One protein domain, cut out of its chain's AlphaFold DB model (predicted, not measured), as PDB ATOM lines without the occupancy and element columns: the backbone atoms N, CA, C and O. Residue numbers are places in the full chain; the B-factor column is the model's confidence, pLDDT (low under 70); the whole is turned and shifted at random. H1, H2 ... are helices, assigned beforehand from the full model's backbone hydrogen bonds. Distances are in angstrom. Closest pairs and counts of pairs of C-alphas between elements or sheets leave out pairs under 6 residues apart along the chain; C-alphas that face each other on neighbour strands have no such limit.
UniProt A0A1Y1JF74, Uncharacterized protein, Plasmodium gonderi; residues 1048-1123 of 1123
ATOM      1  N   SER A1048     197.888 167.934 190.633       66.88
ATOM      2  CA  SER A1048     197.334 166.772 189.926       66.88
ATOM      3  C   SER A1048     196.062 166.250 190.604       66.88
ATOM      4  O   SER A1048     195.922 166.324 191.827       66.88
ATOM      5  N   ASN A1049     195.137 165.684 189.823       71.56
ATOM      6  CA  ASN A1049     193.864 165.180 190.354       71.56
ATOM      7  C   ASN A1049     194.082 164.122 191.451       71.56
ATOM      8  O   ASN A1049     193.437 164.183 192.493       71.56
ATOM      9  N   SER A1050     195.059 163.225 191.280       73.94
ATOM     10  CA  SER A1050     195.428 162.230 192.295       73.94
ATOM     11  C   SER A1050     195.945 162.865 193.591       73.94
ATOM     12  O   SER A1050     195.595 162.405 194.673       73.94
ATOM     13  N   LEU A1051     196.718 163.959 193.511       76.88
ATOM     14  CA  LEU A1051     197.156 164.703 194.695       76.88
ATOM     15  C   LEU A1051     195.969 165.391 195.392       76.88
ATOM     16  O   LEU A1051     195.887 165.333 196.614       76.88
ATOM     17  N   LYS A1052     195.010 165.962 194.649       76.88
ATOM     18  CA  LYS A1052     193.772 166.517 195.235       76.88
ATOM     19  C   LYS A1052     192.947 165.442 195.958       76.88
ATOM     20  O   LYS A1052     192.563 165.646 197.106       76.88
ATOM     21  N   ILE A1053     192.747 164.280 195.331       77.25
ATOM     22  CA  ILE A1053     192.066 163.118 195.934       77.25
ATOM     23  C   ILE A1053     192.774 162.688 197.230       77.25
ATOM     24  O   ILE A1053     192.125 162.467 198.250       77.25
ATOM     25  N   ILE A1054     194.107 162.635 197.218       84.12
ATOM     26  CA  ILE A1054     194.928 162.285 198.381       84.12
ATOM     27  C   ILE A1054     194.799 163.301 199.521       84.12
ATOM     28  O   ILE A1054     194.574 162.889 200.658       84.12
ATOM     29  N   LEU A1055     194.907 164.602 199.229       80.25
ATOM     30  CA  LEU A1055     194.771 165.684 200.214       80.25
ATOM     31  C   LEU A1055     193.382 165.659 200.868       80.25
ATOM     32  O   LEU A1055     193.276 165.731 202.093       80.25
ATOM     33  N   ASN A1056     192.331 165.425 200.076       82.50
ATOM     34  CA  ASN A1056     190.971 165.220 200.577       82.50
ATOM     35  C   ASN A1056     190.874 163.955 201.455       82.50
ATOM     36  O   ASN A1056     190.280 163.998 202.532       82.50
ATOM     37  N   LYS A1057     191.512 162.839 201.062       81.31
ATOM     38  CA  LYS A1057     191.519 161.583 201.840       81.31
ATOM     39  C   LYS A1057     192.136 161.771 203.232       81.31
ATOM     40  O   LYS A1057     191.625 161.192 204.194       81.31
ATOM     41  N   ILE A1058     193.186 162.587 203.364       82.69
ATOM     42  CA  ILE A1058     193.815 162.931 204.658       82.69
ATOM     43  C   ILE A1058     193.204 164.162 205.351       82.69
ATOM     44  O   ILE A1058     193.533 164.411 206.507       82.69
ATOM     45  N   ASN A1059     192.301 164.885 204.680       80.50
ATOM     46  CA  ASN A1059     191.652 166.120 205.135       80.50
ATOM     47  C   ASN A1059     192.638 167.219 205.590       80.50
ATOM     48  O   ASN A1059     192.463 167.817 206.652       80.50
ATOM     49  N   LEU A1060     193.699 167.448 204.804       80.62
ATOM     50  CA  LEU A1060     194.765 168.424 205.080       80.62
ATOM     51  C   LEU A1060     195.251 169.086 203.786       80.62
ATOM     52  O   LEU A1060     195.360 168.429 202.747       80.62
ATOM     53  N   THR A1061     195.616 170.367 203.850       77.00
ATOM     54  CA  THR A1061     196.261 171.080 202.736       77.00
ATOM     55  C   THR A1061     197.771 170.814 202.675       77.00
ATOM     56  O   THR A1061     198.404 170.416 203.654       77.00
ATOM     57  N   LEU A1062     198.394 171.111 201.526       73.75
ATOM     58  CA  LEU A1062     199.845 170.972 201.311       73.75
ATOM     59  C   LEU A1062     200.702 171.719 202.349       73.75
ATOM     60  O   LEU A1062     201.796 171.271 202.712       73.75
ATOM     61  N   ASN A1063     200.195 172.842 202.857       71.75
ATOM     62  CA  ASN A1063     200.876 173.651 203.861       71.75
ATOM     63  C   ASN A1063     200.849 172.991 205.249       71.75
ATOM     64  O   ASN A1063     201.853 173.064 205.956       71.75
ATOM     65  N   GLU A1064     199.769 172.286 205.588       77.38
ATOM     66  CA  GLU A1064     199.535 171.666 206.902       77.38
ATOM     67  C   GLU A1064     200.186 170.283 207.066       77.38
ATOM     68  O   GLU A1064     200.352 169.823 208.193       77.38
ATOM     69  N   ILE A1065     200.607 169.633 205.971       82.50
ATOM     70  CA  ILE A1065     201.436 168.414 206.025       82.50
ATOM     71  C   ILE A1065     202.670 168.692 206.911       82.50
ATOM     72  O   ILE A1065     203.415 169.630 206.600       82.50
ATOM     73  N   PRO A1066     202.930 167.923 207.982       80.50
ATOM     74  CA  PRO A1066     204.084 168.163 208.842       80.50
ATOM     75  C   PRO A1066     205.407 167.845 208.126       80.50
ATOM     76  O   PRO A1066     205.443 167.209 207.072       80.50
ATOM     77  N   TYR A1067     206.523 168.290 208.701       82.69
ATOM     78  CA  TYR A1067     207.831 167.740 208.343       82.69
ATOM     79  C   TYR A1067     208.016 166.385 209.044       82.69
ATOM     80  O   TYR A1067     207.457 166.154 210.113       82.69
ATOM     81  N   ALA A1068     208.773 165.483 208.423       85.25
ATOM     82  CA  ALA A1068     209.140 164.201 209.013       85.25
ATOM     83  C   ALA A1068     210.351 164.358 209.939       85.25
ATOM     84  O   ALA A1068     211.195 165.230 209.716       85.25
ATOM     85  N   ASP A1069     210.454 163.483 210.939       83.12
ATOM     86  CA  ASP A1069     211.535 163.528 211.919       83.12
ATOM     87  C   ASP A1069     212.921 163.433 211.265       83.12
ATOM     88  O   ASP A1069     213.183 162.610 210.383       83.12
ATOM     89  N   GLU A1070     213.833 164.276 211.749       75.19
ATOM     90  CA  GLU A1070     215.215 164.391 211.279       75.19
ATOM     91  C   GLU A1070     215.951 163.041 211.243       75.19
ATOM     92  O   GLU A1070     216.750 162.807 210.335       75.19
ATOM     93  N   ASP A1071     215.698 162.164 212.217       75.94
ATOM     94  CA  ASP A1071     216.394 160.882 212.371       75.94
ATOM     95  C   ASP A1071     215.823 159.783 211.472       75.94
ATOM     96  O   ASP A1071     216.598 159.103 210.798       75.94
ATOM     97  N   LEU A1072     214.494 159.709 211.332       77.12
ATOM     98  CA  LEU A1072     213.835 158.901 210.299       77.12
ATOM     99  C   LEU A1072     214.346 159.292 208.903       77.12
ATOM    100  O   LEU A1072     214.623 158.439 208.060       77.12
ATOM    101  N   LEU A1073     214.545 160.590 208.662       79.81
ATOM    102  CA  LEU A1073     215.091 161.082 207.403       79.81
ATOM    103  C   LEU A1073     216.583 160.742 207.222       79.81
ATOM    104  O   LEU A1073     216.992 160.405 206.111       79.81
ATOM    105  N   LYS A1074     217.404 160.781 208.284       76.75
ATOM    106  CA  LYS A1074     218.805 160.303 208.245       76.75
ATOM    107  C   LYS A1074     218.875 158.802 207.946       76.75
ATOM    108  O   LYS A1074     219.771 158.376 207.218       76.75
ATOM    109  N   GLU A1075     217.949 158.010 208.478       75.88
ATOM    110  CA  GLU A1075     217.850 156.571 208.221       75.88
ATOM    111  C   GLU A1075     217.436 156.278 206.770       75.88
ATOM    112  O   GLU A1075     218.153 155.570 206.062       75.88
ATOM    113  N   ILE A1076     216.370 156.915 206.276       75.44
ATOM    114  CA  ILE A1076     215.921 156.786 204.879       75.44
ATOM    115  C   ILE A1076     217.017 157.222 203.893       75.44
ATOM    116  O   ILE A1076     217.217 156.563 202.874       75.44
ATOM    117  N   ILE A1077     217.776 158.283 204.191       75.06
ATOM    118  CA  ILE A1077     218.885 158.737 203.332       75.06
ATOM    119  C   ILE A1077     220.045 157.723 203.290       75.06
ATOM    120  O   ILE A1077     220.685 157.584 202.244       75.06
ATOM    121  N   LYS A1078     220.301 156.972 204.373       73.75
ATOM    122  CA  LYS A1078     221.233 155.826 204.343       73.75
ATOM    123  C   LYS A1078     220.667 154.688 203.485       73.75
ATOM    124  O   LYS A1078     221.392 154.109 202.673       73.75
ATOM    125  N   GLN A1079     219.373 154.398 203.618       75.00
ATOM    126  CA  GLN A1079     218.673 153.338 202.888       75.00
ATOM    127  C   GLN A1079     218.273 153.771 201.462       75.00
ATOM    128  O   GLN A1079     217.097 153.925 201.129       75.00
ATOM    129  N   LYS A1080     219.281 153.901 200.585       66.38
ATOM    130  CA  LYS A1080     219.151 154.252 199.152       66.38
ATOM    131  C   LYS A1080     217.917 153.679 198.418       66.38
ATOM    132  O   LYS A1080     217.264 154.480 197.750       66.38
ATOM    133  N   PRO A1081     217.562 152.374 198.493       59.25
ATOM    134  CA  PRO A1081     216.383 151.857 197.788       59.25
ATOM    135  C   PRO A1081     215.060 152.430 198.320       59.25
ATOM    136  O   PRO A1081     214.174 152.750 197.529       59.25
ATOM    137  N   ILE A1082     214.932 152.644 199.636       67.62
ATOM    138  CA  ILE A1082     213.739 153.271 200.226       67.62
ATOM    139  C   ILE A1082     213.653 154.740 199.802       67.62
ATOM    140  O   ILE A1082     212.589 155.186 199.375       67.62
ATOM    141  N   LEU A1083     214.772 155.477 199.831       72.62
ATOM    142  CA  LEU A1083     214.825 156.850 199.323       72.62
ATOM    143  C   LEU A1083     214.420 156.930 197.840       72.62
ATOM    144  O   LEU A1083     213.631 157.798 197.472       72.62
ATOM    145  N   GLN A1084     214.922 156.024 196.994       67.44
ATOM    146  CA  GLN A1084     214.561 155.971 195.574       67.44
ATOM    147  C   GLN A1084     213.064 155.713 195.383       67.44
ATOM    148  O   GLN A1084     212.414 156.481 194.675       67.44
ATOM    149  N   ASN A1085     212.490 154.721 196.067       72.94
ATOM    150  CA  ASN A1085     211.051 154.454 196.007       72.94
ATOM    151  C   ASN A1085     210.241 155.689 196.450       72.94
ATOM    152  O   ASN A1085     209.379 156.162 195.707       72.94
ATOM    153  N   ILE A1086     210.583 156.289 197.597       77.00
ATOM    154  CA  ILE A1086     209.927 157.497 198.125       77.00
ATOM    155  C   ILE A1086     210.047 158.699 197.175       77.00
ATOM    156  O   ILE A1086     209.145 159.537 197.169       77.00
ATOM    157  N   LEU A1087     211.081 158.793 196.335       72.31
ATOM    158  CA  LEU A1087     211.218 159.847 195.318       72.31
ATOM    159  C   LEU A1087     210.518 159.527 193.981       72.31
ATOM    160  O   LEU A1087     210.190 160.462 193.251       72.31
ATOM    161  N   ILE A1088     210.275 158.249 193.666       72.75
ATOM    162  CA  ILE A1088     209.747 157.784 192.365       72.75
ATOM    163  C   ILE A1088     208.222 157.577 192.362       72.75
ATOM    164  O   ILE A1088     207.597 157.832 191.333       72.75
ATOM    165  N   ILE A1089     207.620 157.155 193.483       76.75
ATOM    166  CA  ILE A1089     206.170 156.881 193.613       76.75
ATOM    167  C   ILE A1089     205.314 158.035 193.055       76.75
ATOM    168  O   ILE A1089     205.536 159.206 193.384       76.75
ATOM    169  N   LYS A1090     204.302 157.742 192.240       78.81
ATOM    170  CA  LYS A1090     203.381 158.770 191.743       78.81
ATOM    171  C   LYS A1090     202.239 158.983 192.733       78.81
ATOM    172  O   LYS A1090     201.858 158.095 193.489       78.81
ATOM    173  N   TYR A1091     201.618 160.160 192.667       81.56
ATOM    174  CA  TYR A1091     200.395 160.432 193.425       81.56
ATOM    175  C   TYR A1091     199.203 159.564 192.989       81.56
ATOM    176  O   TYR A1091     198.263 159.438 193.756       81.56
ATOM    177  N   SER A1092     199.223 158.942 191.804       75.38
ATOM    178  CA  SER A1092     198.252 157.901 191.423       75.38
ATOM    179  C   SER A1092     198.332 156.684 192.346       75.38
ATOM    180  O   SER A1092     197.321 156.191 192.831       75.38
ATOM    181  N   ASP A1093     199.552 156.241 192.631       78.00
ATOM    182  CA  ASP A1093     199.833 154.938 193.240       78.00
ATOM    183  C   ASP A1093     199.501 154.946 194.745       78.00
ATOM    184  O   ASP A1093     199.221 153.912 195.347       78.00
ATOM    185  N   MET A1094     199.490 156.144 195.340       80.19
ATOM    186  CA  MET A1094     199.154 156.409 196.739       80.19
ATOM    187  C   MET A1094     197.642 156.561 197.003       80.19
ATOM    188  O   MET A1094     197.252 156.672 198.165       80.19
ATOM    189  N   VAL A1095     196.770 156.577 195.982       78.69
ATOM    190  CA  VAL A1095     195.314 156.787 196.172       78.69
ATOM    191  C   VAL A1095     194.696 155.691 197.047       78.69
ATOM    192  O   VAL A1095     193.891 155.988 197.934       78.69
ATOM    193  N   ASN A1096     195.130 154.440 196.878       78.00
ATOM    194  CA  ASN A1096     194.585 153.286 197.601       78.00
ATOM    195  C   ASN A1096     195.216 153.080 198.994       78.00
ATOM    196  O   ASN A1096     194.765 152.229 199.751       78.00
ATOM    197  N   TRP A1097     196.220 153.874 199.372       84.75
ATOM    198  CA  TRP A1097     196.957 153.708 200.631       84.75
ATOM    199  C   TRP A1097     196.176 154.196 201.862       84.75
ATOM    200  O   TRP A1097     195.219 154.974 201.756       84.75
ATOM    201  N   SER A1098     196.615 153.781 203.055       84.94
ATOM    202  CA  SER A1098     196.071 154.280 204.320       84.94
ATOM    203  C   SER A1098     196.432 155.753 204.549       84.94
ATOM    204  O   SER A1098     197.462 156.248 204.076       84.94
ATOM    205  N   LYS A1099     195.602 156.470 205.321       78.19
ATOM    206  CA  LYS A1099     195.826 157.895 205.631       78.19
ATOM    207  C   LYS A1099     197.189 158.129 206.294       78.19
ATOM    208  O   LYS A1099     197.851 159.119 205.997       78.19
ATOM    209  N   GLU A1100     197.647 157.194 207.127       76.19
ATOM    210  CA  GLU A1100     198.969 157.255 207.756       76.19
ATOM    211  C   GLU A1100     200.125 157.020 206.779       76.19
ATOM    212  O   GLU A1100     201.113 157.751 206.828       76.19
ATOM    213  N   GLN A1101     200.025 156.029 205.887       79.94
ATOM    214  CA  GLN A1101     201.062 155.756 204.880       79.94
ATOM    215  C   GLN A1101     201.259 156.971 203.963       79.94
ATOM    216  O   GLN A1101     202.391 157.397 203.717       79.94
ATOM    217  N   ILE A1102     200.143 157.567 203.531       82.12
ATOM    218  CA  ILE A1102     200.105 158.819 202.774       82.12
ATOM    219  C   ILE A1102     200.807 159.937 203.554       82.12
ATOM    220  O   ILE A1102     201.748 160.539 203.037       82.12
ATOM    221  N   LEU A1103     200.388 160.197 204.798       81.38
ATOM    222  CA  LEU A1103     200.945 161.273 205.622       81.38
ATOM    223  C   LEU A1103     202.450 161.121 205.845       81.38
ATOM    224  O   LEU A1103     203.185 162.094 205.674       81.38
ATOM    225  N   ARG A1104     202.926 159.912 206.167       79.88
ATOM    226  CA  ARG A1104     204.356 159.636 206.370       79.88
ATOM    227  C   ARG A1104     205.152 159.951 205.100       79.88
ATOM    228  O   ARG A1104     206.089 160.747 205.162       79.88
ATOM    229  N   VAL A1105     204.753 159.428 203.934       84.62
ATOM    230  CA  VAL A1105     205.477 159.672 202.669       84.62
ATOM    231  C   VAL A1105     205.395 161.131 202.210       84.62
ATOM    232  O   VAL A1105     206.406 161.670 201.757       84.62
ATOM    233  N   LEU A1106     204.258 161.811 202.379       85.00
ATOM    234  CA  LEU A1106     204.148 163.245 202.082       85.00
ATOM    235  C   LEU A1106     205.050 164.097 202.990       85.00
ATOM    236  O   LEU A1106     205.737 164.992 202.495       85.00
ATOM    237  N   SER A1107     205.112 163.784 204.286       84.38
ATOM    238  CA  SER A1107     205.977 164.480 205.251       84.38
ATOM    239  C   SER A1107     207.458 164.272 204.918       84.38
ATOM    240  O   SER A1107     208.241 165.227 204.874       84.38
ATOM    241  N   ILE A1108     207.850 163.038 204.578       85.19
ATOM    242  CA  ILE A1108     209.217 162.716 204.141       85.19
ATOM    243  C   ILE A1108     209.553 163.471 202.843       85.19
ATOM    244  O   ILE A1108     210.602 164.107 202.771       85.19
ATOM    245  N   ARG A1109     208.648 163.508 201.852       86.50
ATOM    246  CA  ARG A1109     208.822 164.285 200.606       86.50
ATOM    247  C   ARG A1109     208.986 165.784 200.851       86.50
ATOM    248  O   ARG A1109     209.889 166.389 200.274       86.50
ATOM    249  N   LYS A1110     208.172 166.376 201.728       83.88
ATOM    250  CA  LYS A1110     208.258 167.797 202.106       83.88
ATOM    251  C   LYS A1110     209.618 168.135 202.734       83.88
ATOM    252  O   LYS A1110     210.202 169.172 202.424       83.88
ATOM    253  N   THR A1111     210.159 167.215 203.533       82.25
ATOM    254  CA  THR A1111     211.457 167.356 204.223       82.25
ATOM    255  C   THR A1111     212.662 167.018 203.326       82.25
ATOM    256  O   THR A1111     213.752 167.557 203.504       82.25
ATOM    257  N   LEU A1112     212.476 166.175 202.307       82.38
ATOM    258  CA  LEU A1112     213.453 165.956 201.234       82.38
ATOM    259  C   LEU A1112     213.543 167.178 200.304       82.38
ATOM    260  O   LEU A1112     214.652 167.620 199.996       82.38
ATOM    261  N   LYS A1113     212.403 167.775 199.923       82.12
ATOM    262  CA  LYS A1113     212.350 169.000 199.104       82.12
ATOM    263  C   LYS A1113     213.037 170.178 199.810       82.12
ATOM    264  O   LYS A1113     213.822 170.876 199.174       82.12
ATOM    265  N   SER A1114     212.835 170.364 201.120       80.12
ATOM    266  CA  SER A1114     213.532 171.417 201.886       80.12
ATOM    267  C   SER A1114     215.041 171.177 202.055       80.12
ATOM    268  O   SER A1114     215.790 172.137 202.213       80.12
ATOM    269  N   ARG A1115     215.510 169.924 201.946       77.19
ATOM    270  CA  ARG A1115     216.941 169.564 201.869       77.19
ATOM    271  C   ARG A1115     217.502 169.525 200.435       77.19
ATOM    272  O   ARG A1115     218.627 169.071 200.242       77.19
ATOM    273  N   GLY A1116     216.754 170.000 199.436       73.50
ATOM    274  CA  GLY A1116     217.228 170.146 198.053       73.50
ATOM    275  C   GLY A1116     217.184 168.878 197.189       73.50
ATOM    276  O   GLY A1116     217.777 168.862 196.113       73.50
ATOM    277  N   TYR A1117     216.488 167.820 197.618       74.56
ATOM    278  CA  TYR A1117     216.267 166.640 196.775       74.56
ATOM    279  C   TYR A1117     215.149 166.899 195.755       74.56
ATOM    280  O   TYR A1117     214.057 167.348 196.111       74.56
ATOM    281  N   SER A1118     215.390 166.544 194.491       63.16
ATOM    282  CA  SER A1118     214.377 166.570 193.433       63.16
ATOM    283  C   SER A1118     213.357 165.440 193.631       63.16
ATOM    284  O   SER A1118     213.606 164.293 193.257       63.16
ATOM    285  N   VAL A1119     212.207 165.763 194.225       62.53
ATOM    286  CA  VAL A1119     211.038 164.871 194.277       62.53
ATOM    287  C   VAL A1119     210.331 164.914 192.920       62.53
ATOM    288  O   VAL A1119     210.070 166.001 192.407       62.53
ATOM    289  N   ASN A1120     210.004 163.757 192.336       47.50
ATOM    290  CA  ASN A1120     209.228 163.722 191.097       47.50
ATOM    291  C   ASN A1120     207.742 163.991 191.384       47.50
ATOM    292  O   ASN A1120     207.116 163.310 192.197       47.50
ATOM    293  N   GLY A1121     207.181 164.967 190.668       46.41
ATOM    294  CA  GLY A1121     205.829 165.484 190.884       46.41
ATOM    295  C   GLY A1121     205.841 166.859 191.556       46.41
ATOM    296  O   GLY A1121     206.669 167.144 192.417       46.41
ATOM    297  N   ILE A1122     204.916 167.725 191.138       36.75
ATOM    298  CA  ILE A1122     204.744 169.058 191.724       36.75
ATOM    299  C   ILE A1122     204.202 168.894 193.153       36.75
ATOM    300  O   ILE A1122     203.134 168.306 193.334       36.75
ATOM    301  N   ILE A1123     204.951 169.418 194.134       39.50
ATOM    302  CA  ILE A1123     204.488 169.719 195.503       39.50
ATOM    303  C   ILE A1123     204.232 171.217 195.597       39.50
ATOM    304  O   ILE A1123     205.238 171.935 195.371       39.50
TER     305      ILE A1123
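Overview. This is residues 1048 to 1123 of the 1123 residues of an uncharacterized protein of Plasmodium gonderi (UniProt A0A1Y1JF74). One longer helix, H4, runs through the middle of a small all-helix domain, and three short helices and their links go round it roughly in a ring: H1 packs at the start of H4, while H2 and H3, one straight after the other, lie farther along it and point across it. After H4 the last residues, 1115 to 1123, fold back. The printed part has 76 residues, with four named helices in the order H1, H2, H3, H4, 44 residues in these helices, and no named strand. It is compact, with a radius of gyration of the C-alphas of 11.7 A, and spans 31 by 21 by 21 A.

Arrangement. H4, residues 1099 to 1114, touches H1, residues 1049 to 1058, with residues 1099 to 1103 alone; the closest C-alphas, of Ile 1058 and Lys 1099, are 5.5 A apart. These two run opposite ways at a steep tilt of 64 degrees. With residues 1105 to 1109 alone H4 touches H3, residues 1080 to 1088, about perpendicular at 83 degrees; the closest C-alphas, of Ile 1086 and Val 1105, are 6.7 A apart. H2, residues 1070 to 1078, is close to H4 but not clearly touching, with the C-alphas of Leu 1073 and Ile 1108 closest at 6.9 A. H2 and H3 only just touch, with 3 pairs of C-alphas within 8 A, and only at the corner by their tight link; the closest C-alphas are those of Ile 1076 and Leu 1083, 5.7 A apart. H1 is apart from H2 and from H3. In H1, H2, H3 and H4 every O i to N i+4 pair is within hydrogen-bond range.

Along the chain. H4 is 22.6 A long, from C-alpha 1099 at (195.826, 157.895, 205.631) to C-alpha 1114 at (213.532, 171.417, 201.886). H1 begins at C-alpha 1049, (193.864, 165.180, 190.354), and is 14.5 A long; H2 measures 12.6 A and H3 12.1 A.

Size, cuts and confidence. The C-alphas of Asn 1049 and Lys 1078 are the two farthest apart, 32.1 A. The printed part has no cut, and the link from H1 to H2 is long, with 11 residues. Mean pLDDT of the printed part is 75.7; residues 1048, 1080 to 1082, 1084 and 1118 to 1123 are under 70.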